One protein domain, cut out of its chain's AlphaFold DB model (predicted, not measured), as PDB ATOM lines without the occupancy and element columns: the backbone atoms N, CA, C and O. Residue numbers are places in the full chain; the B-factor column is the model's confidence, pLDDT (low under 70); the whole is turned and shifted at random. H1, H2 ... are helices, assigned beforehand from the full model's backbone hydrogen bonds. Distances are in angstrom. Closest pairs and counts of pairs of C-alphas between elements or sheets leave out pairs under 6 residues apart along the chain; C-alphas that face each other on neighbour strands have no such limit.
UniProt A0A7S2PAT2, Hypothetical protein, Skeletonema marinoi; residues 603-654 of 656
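Overview. This is residues 603 to 654 of the 656 residues of the protein "Hypothetical protein" of Skeletonema marinoi (UniProt A0A7S2PAT2). Two helices, H1 and H2, cross at a steep angle and pack on each other to make a small body, and a third helix, H3, runs on from it as an arm whose outer part, with the last residues, sticks out. The start of H3 meets the start of H1 at a corner, while residues 648 to 654 stand free. The printed part has 52 residues with three named helices, in the order H1, H2, H3, and no named strand; the class is all helix. It is only just compact, close to loose, with a radius of gyration of the C-alphas of 11.8 A, and elongated, spanning 38 by 24 by 15 A.

Arrangement. Begin with H1, residues 611 to 621, the longest helix. It touches H2, residues 631 to 640, where the closest C-alphas, those of Trp 617 and Val 638, are 6.1 A apart. Their lines stand at a steep tilt of 58 degrees, opposite ways. H1 and H3, residues 643 to 652, touch only at their ends; look at Ser 612 and Pro 644, whose C-alphas are the closest at 6.5 A. These two run opposite ways at a steep tilt of 52 degrees. H2 and H3 meet only through their link. In H1, H2 and H3 every O i to N i+4 pair is within hydrogen-bond range.

Along the chain. Find C-alpha 611 at (-12.069, -24.071, -21.162); from there H1 runs 15.6 A to C-alpha 621. H2 begins at C-alpha 631, at (-21.828, -11.026, -16.439), and covers 14.3 A. H3 covers 14.0 A and ends at C-alpha 652, at (-2.917, -25.793, -37.158).

Size, cuts and confidence. Look to Asp 628 and Arg 654 for the two C-alphas farthest apart, 37.9 A. The printed part has no cut. The link from H1 to H2 is short, with 9 residues, and that from H2 to H3 is tight, with 2. Mean pLDDT of the printed part is 83.2, and residues 642 to 654 are under 70.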
ATOM      1  N   PRO A 603     -24.925 -15.263 -18.823       96.38
ATOM      2  CA  PRO A 603     -24.145 -14.943 -17.625       96.38
ATOM      3  C   PRO A 603     -23.518 -16.168 -16.941       96.38
ATOM      4  O   PRO A 603     -22.681 -16.000 -16.057       96.38
ATOM      5  N   PHE A 604     -23.858 -17.397 -17.339       95.94
ATOM      6  CA  PHE A 604     -23.313 -18.642 -16.791       95.94
ATOM      7  C   PHE A 604     -22.322 -19.277 -17.782       95.94
ATOM      8  O   PHE A 604     -22.608 -20.317 -18.375       95.94
ATOM      9  N   VAL A 605     -21.159 -18.637 -17.988       94.25
ATOM     10  CA  VAL A 605     -20.097 -19.101 -18.913       94.25
ATOM     11  C   VAL A 605     -19.682 -20.554 -18.672       94.25
ATOM     12  O   VAL A 605     -19.365 -21.285 -19.605       94.25
ATOM     13  N   GLU A 606     -19.789 -21.011 -17.430       93.94
ATOM     14  CA  GLU A 606     -19.505 -22.369 -16.978       93.94
ATOM     15  C   GLU A 606     -20.478 -23.420 -17.562       93.94
ATOM     16  O   GLU A 606     -20.209 -24.617 -17.480       93.94
ATOM     17  N   MET A 607     -21.600 -22.989 -18.157       92.62
ATOM     18  CA  MET A 607     -22.600 -23.842 -18.811       92.62
ATOM     19  C   MET A 607     -22.547 -23.810 -20.346       92.62
ATOM     20  O   MET A 607     -23.266 -24.593 -20.966       92.62
ATOM     21  N   TRP A 608     -21.767 -22.924 -20.978       92.44
ATOM     22  CA  TRP A 608     -21.744 -22.791 -22.449       92.44
ATOM     23  C   TRP A 608     -20.370 -22.571 -23.089       92.44
ATOM     24  O   TRP A 608     -20.232 -22.752 -24.303       92.44
ATOM     25  N   GLY A 609     -19.377 -22.144 -22.310       86.38
ATOM     26  CA  GLY A 609     -18.033 -21.844 -22.781       86.38
ATOM     27  C   GLY A 609     -17.106 -23.055 -22.709       86.38
ATOM     28  O   GLY A 609     -17.117 -23.831 -21.754       86.38
ATOM     29  N   THR A 610     -16.231 -23.183 -23.701       85.94
ATOM     30  CA  THR A 610     -15.053 -24.053 -23.625       85.94
ATOM     31  C   THR A 610     -14.085 -23.572 -22.535       85.94
ATOM     32  O   THR A 610     -14.123 -22.421 -22.100       85.94
ATOM     33  N   THR A 611     -13.132 -24.418 -22.131       83.94
ATOM     34  CA  THR A 611     -12.069 -24.071 -21.162       83.94
ATOM     35  C   THR A 611     -11.322 -22.776 -21.514       83.94
ATOM     36  O   THR A 611     -10.898 -22.040 -20.621       83.94
ATOM     37  N   SER A 612     -11.161 -22.488 -22.808       82.75
ATOM     38  CA  SER A 612     -10.511 -21.270 -23.303       82.75
ATOM     39  C   SER A 612     -11.395 -20.032 -23.132       82.75
ATOM     40  O   SER A 612     -10.895 -18.985 -22.736       82.75
ATOM     41  N   GLU A 613     -12.701 -20.155 -23.371       87.50
ATOM     42  CA  GLU A 613     -13.673 -19.068 -23.187       87.50
ATOM     43  C   GLU A 613     -13.927 -18.780 -21.708       87.50
ATOM     44  O   GLU A 613     -13.944 -17.620 -21.318       87.50
ATOM     45  N   ILE A 614     -14.023 -19.810 -20.860       90.12
ATOM     46  CA  ILE A 614     -14.119 -19.644 -19.401       90.12
ATOM     47  C   ILE A 614     -12.881 -18.907 -18.868       90.12
ATOM     48  O   ILE A 614     -13.010 -18.026 -18.017       90.12
ATOM     49  N   ARG A 615     -11.677 -19.209 -19.381       88.19
ATOM     50  CA  ARG A 615     -10.475 -18.434 -19.038       88.19
ATOM     51  C   ARG A 615     -10.598 -16.987 -19.515       88.19
ATOM     52  O   ARG A 615     -10.450 -16.085 -18.699       88.19
ATOM     53  N   ARG A 616     -10.922 -16.776 -20.795       88.50
ATOM     54  CA  ARG A 616     -11.041 -15.447 -21.410       88.50
ATOM     55  C   ARG A 616     -12.077 -14.560 -20.709       88.50
ATOM     56  O   ARG A 616     -11.853 -13.369 -20.530       88.50
ATOM     57  N   TRP A 617     -13.174 -15.151 -20.246       93.38
ATOM     58  CA  TRP A 617     -14.214 -14.491 -19.463       93.38
ATOM     59  C   TRP A 617     -13.696 -13.991 -18.108       93.38
ATOM     60  O   TRP A 617     -13.954 -12.850 -17.731       93.38
ATOM     61  N   ASN A 618     -12.912 -14.811 -17.393       93.50
ATOM     62  CA  ASN A 618     -12.286 -14.385 -16.137       93.50
ATOM     63  C   ASN A 618     -11.186 -13.337 -16.379       93.50
ATOM     64  O   ASN A 618     -11.145 -12.355 -15.646       93.50
ATOM     65  N   GLU A 619     -10.373 -13.479 -17.438       92.12
ATOM     66  CA  GLU A 619      -9.401 -12.451 -17.852       92.12
ATOM     67  C   GLU A 619     -10.083 -11.092 -18.061       92.12
ATOM     68  O   GLU A 619      -9.640 -10.102 -17.493       92.12
ATOM     69  N   ILE A 620     -11.169 -11.037 -18.845       91.50
ATOM     70  CA  ILE A 620     -11.894  -9.789 -19.134       91.50
ATOM     71  C   ILE A 620     -12.519  -9.202 -17.860       91.50
ATOM     72  O   ILE A 620     -12.457  -7.988 -17.673       91.50
ATOM     73  N   ARG A 621     -13.058 -10.029 -16.954       92.00
ATOM     74  CA  ARG A 621     -13.583  -9.569 -15.653       92.00
ATOM     75  C   ARG A 621     -12.495  -8.991 -14.733       92.00
ATOM     76  O   ARG A 621     -12.801  -8.188 -13.863       92.00
ATOM     77  N   GLU A 622     -11.242  -9.406 -14.897       91.88
ATOM     78  CA  GLU A 622     -10.102  -8.969 -14.075       91.88
ATOM     79  C   GLU A 622      -9.307  -7.806 -14.708       91.88
ATOM     80  O   GLU A 622      -8.317  -7.346 -14.137       91.88
ATOM     81  N   MET A 623      -9.744  -7.285 -15.864       91.44
ATOM     82  CA  MET A 623      -9.144  -6.100 -16.488       91.44
ATOM     83  C   MET A 623      -9.590  -4.793 -15.801       91.44
ATOM     84  O   MET A 623     -10.789  -4.595 -15.592       91.44
ATOM     85  N   PRO A 624      -8.662  -3.853 -15.526       87.94
ATOM     86  CA  PRO A 624      -9.004  -2.531 -15.002       87.94
ATOM     87  C   PRO A 624     -10.014  -1.794 -15.889       87.94
ATOM     88  O   PRO A 624      -9.827  -1.710 -17.104       87.94
ATOM     89  N   GLY A 625     -11.061  -1.235 -15.276       86.00
ATOM     90  CA  GLY A 625     -12.137  -0.524 -15.979       86.00
ATOM     91  C   GLY A 625     -13.334  -1.385 -16.403       86.00
ATOM     92  O   GLY A 625     -14.333  -0.824 -16.844       86.00
ATOM     93  N   ASN A 626     -13.288  -2.710 -16.216       90.25
ATOM     94  CA  ASN A 626     -14.426  -3.611 -16.464       90.25
ATOM     95  C   ASN A 626     -15.259  -3.914 -15.197       90.25
ATOM     96  O   ASN A 626     -16.133  -4.776 -15.224       90.25
ATOM     97  N   GLU A 627     -14.992  -3.213 -14.091       86.31
ATOM     98  CA  GLU A 627     -15.559  -3.466 -12.755       86.31
ATOM     99  C   GLU A 627     -17.092  -3.323 -12.694       86.31
ATOM    100  O   GLU A 627     -17.747  -4.080 -11.978       86.31
ATOM    101  N   ASP A 628     -17.663  -2.409 -13.486       89.38
ATOM    102  CA  ASP A 628     -19.112  -2.173 -13.589       89.38
ATOM    103  C   ASP A 628     -19.820  -3.069 -14.634       89.38
ATOM    104  O   ASP A 628     -21.042  -2.991 -14.784       89.38
ATOM    105  N   LEU A 629     -19.090  -3.904 -15.390       92.25
ATOM    106  CA  LEU A 629     -19.691  -4.718 -16.454       92.25
ATOM    107  C   LEU A 629     -20.476  -5.906 -15.893       92.25
ATOM    108  O   LEU A 629     -19.989  -6.687 -15.070       92.25
ATOM    109  N   THR A 630     -21.691  -6.104 -16.404       95.25
ATOM    110  CA  THR A 630     -22.511  -7.256 -16.025       95.25
ATOM    111  C   THR A 630     -21.932  -8.561 -16.587       95.25
ATOM    112  O   THR A 630     -21.192  -8.575 -17.577       95.25
ATOM    113  N   ARG A 631     -22.295  -9.703 -15.982       94.81
ATOM    114  CA  ARG A 631     -21.828 -11.026 -16.439       94.81
ATOM    115  C   ARG A 631     -22.226 -11.295 -17.894       94.81
ATOM    116  O   ARG A 631     -21.472 -11.934 -18.621       94.81
ATOM    117  N   GLU A 632     -23.376 -10.780 -18.315       93.88
ATOM    118  CA  GLU A 632     -23.903 -10.814 -19.678       93.88
ATOM    119  C   GLU A 632     -23.037  -9.991 -20.643       93.88
ATOM    120  O   GLU A 632     -22.693 -10.489 -21.710       93.88
ATOM    121  N   GLN A 633     -22.632  -8.771 -20.266       94.12
ATOM    122  CA  GLN A 633     -21.773  -7.914 -21.096       94.12
ATOM    123  C   GLN A 633     -20.385  -8.534 -21.308       94.12
ATOM    124  O   GLN A 633     -19.902  -8.587 -22.437       94.12
ATOM    125  N   ILE A 634     -19.780  -9.081 -20.248       94.38
ATOM    126  CA  ILE A 634     -18.504  -9.811 -20.334       94.38
ATOM    127  C   ILE A 634     -18.659 -11.048 -21.235       94.38
ATOM    128  O   ILE A 634     -17.791 -11.335 -22.059       94.38
ATOM    129  N   SER A 635     -19.789 -11.754 -21.145       95.00
ATOM    130  CA  SER A 635     -20.098 -12.876 -22.036       95.00
ATOM    131  C   SER A 635     -20.272 -12.462 -23.498       95.00
ATOM    132  O   SER A 635     -19.785 -13.175 -24.367       95.00
ATOM    133  N   GLU A 636     -20.892 -11.319 -23.803       93.50
ATOM    134  CA  GLU A 636     -20.956 -10.796 -25.179       93.50
ATOM    135  C   GLU A 636     -19.569 -10.423 -25.723       93.50
ATOM    136  O   GLU A 636     -19.274 -10.713 -26.880       93.50
ATOM    137  N   MET A 637     -18.677  -9.865 -24.894       92.31
ATOM    138  CA  MET A 637     -17.283  -9.616 -25.292       92.31
ATOM    139  C   MET A 637     -16.553 -10.921 -25.644       92.31
ATOM    140  O   MET A 637     -15.876 -10.987 -26.667       92.31
ATOM    141  N   VAL A 638     -16.744 -11.985 -24.852       90.19
ATOM    142  CA  VAL A 638     -16.196 -13.320 -25.154       90.19
ATOM    143  C   VAL A 638     -16.834 -13.932 -26.403       90.19
ATOM    144  O   VAL A 638     -16.132 -14.553 -27.185       90.19
ATOM    145  N   LEU A 639     -18.138 -13.754 -26.630       89.19
ATOM    146  CA  LEU A 639     -18.841 -14.297 -27.801       89.19
ATOM    147  C   LEU A 639     -18.540 -13.533 -29.104       89.19
ATOM    148  O   LEU A 639     -18.684 -14.105 -30.187       89.19
ATOM    149  N   ALA A 640     -18.111 -12.272 -29.014       86.75
ATOM    150  CA  ALA A 640     -17.599 -11.490 -30.139       86.75
ATOM    151  C   ALA A 640     -16.166 -11.893 -30.541       86.75
ATOM    152  O   ALA A 640     -15.778 -11.737 -31.702       86.75
ATOM    153  N   GLU A 641     -15.384 -12.438 -29.606       77.00
ATOM    154  CA  GLU A 641     -14.092 -13.063 -29.880       77.00
ATOM    155  C   GLU A 641     -14.286 -14.550 -30.246       77.00
ATOM    156  O   GLU A 641     -14.495 -15.388 -29.377       77.00
ATOM    157  N   ASP A 642     -14.143 -14.924 -31.528       67.69
ATOM    158  CA  ASP A 642     -14.111 -16.335 -31.988       67.69
ATOM    159  C   ASP A 642     -12.805 -17.050 -31.558       67.69
ATOM    160  O   ASP A 642     -12.003 -17.544 -32.352       67.69
ATOM    161  N   TRP A 643     -12.540 -17.028 -30.254       65.00
ATOM    162  CA  TRP A 643     -11.284 -17.392 -29.622       65.00
ATOM    163  C   TRP A 643     -10.958 -18.891 -29.724       65.00
ATOM    164  O   TRP A 643      -9.802 -19.203 -30.021       65.00
ATOM    165  N   PRO A 644     -11.905 -19.843 -29.557       63.31
ATOM    166  CA  PRO A 644     -11.613 -21.262 -29.758       63.31
ATOM    167  C   PRO A 644     -11.160 -21.560 -31.190       63.31
ATOM    168  O   PRO A 644     -10.165 -22.256 -31.397       63.31
ATOM    169  N   THR A 645     -11.839 -20.984 -32.183       63.16
ATOM    170  CA  THR A 645     -11.546 -21.238 -33.596       63.16
ATOM    171  C   THR A 645     -10.340 -20.423 -34.084       63.16
ATOM    172  O   THR A 645      -9.635 -20.874 -34.989       63.16
ATOM    173  N   ARG A 646     -10.012 -19.284 -33.449       68.06
ATOM    174  CA  ARG A 646      -8.725 -18.590 -33.643       68.06
ATOM    175  C   ARG A 646      -7.558 -19.397 -33.070       68.06
ATOM    176  O   ARG A 646      -6.607 -19.658 -33.797       68.06
ATOM    177  N   LEU A 647      -7.661 -19.881 -31.827       62.47
ATOM    178  CA  LEU A 647      -6.670 -20.797 -31.239       62.47
ATOM    179  C   LEU A 647      -6.505 -22.073 -32.073       62.47
ATOM    180  O   LEU A 647      -5.404 -22.613 -32.152       62.47
ATOM    181  N   ARG A 648      -7.580 -22.561 -32.706       61.25
ATOM    182  CA  ARG A 648      -7.511 -23.715 -33.605       61.25
ATOM    183  C   ARG A 648      -6.687 -23.420 -34.859       61.25
ATOM    184  O   ARG A 648      -5.838 -24.243 -35.197       61.25
ATOM    185  N   LYS A 649      -6.896 -22.270 -35.512       64.19
ATOM    186  CA  LYS A 649      -6.043 -21.797 -36.619       64.19
ATOM    187  C   LYS A 649      -4.587 -21.672 -36.175       64.19
ATOM    188  O   LYS A 649      -3.735 -22.363 -36.720       64.19
ATOM    189  N   GLU A 650      -4.341 -20.945 -35.084       62.62
ATOM    190  CA  GLU A 650      -3.006 -20.788 -34.497       62.62
ATOM    191  C   GLU A 650      -2.330 -22.129 -34.142       62.62
ATOM    192  O   GLU A 650      -1.105 -22.205 -34.106       62.62
ATOM    193  N   HIS A 651      -3.093 -23.180 -33.816       49.69
ATOM    194  CA  HIS A 651      -2.554 -24.514 -33.533       49.69
ATOM    195  C   HIS A 651      -2.254 -25.306 -34.811       49.69
ATOM    196  O   HIS A 651      -1.219 -25.964 -34.876       49.69
ATOM    197  N   ILE A 652      -3.123 -25.214 -35.823       56.41
ATOM    198  CA  ILE A 652      -2.917 -25.793 -37.158       56.41
ATOM    199  C   ILE A 652      -1.657 -25.201 -37.805       56.41
ATOM    200  O   ILE A 652      -0.792 -25.955 -38.238       56.41
ATOM    201  N   GLU A 653      -1.504 -23.878 -37.754       60.34
ATOM    202  CA  GLU A 653      -0.348 -23.112 -38.253       60.34
ATOM    203  C   GLU A 653       0.971 -23.418 -37.508       60.34
ATOM    204  O   GLU A 653       2.042 -23.022 -37.957       60.34
ATOM    205  N   ARG A 654       0.914 -24.113 -36.360       48.72
ATOM    206  CA  ARG A 654       2.085 -24.616 -35.608       48.72
ATOM    207  C   ARG A 654       2.362 -26.109 -35.837       48.72
ATOM    208  O   ARG A 654       3.300 -26.642 -35.244       48.72
TER     209      ARG A 654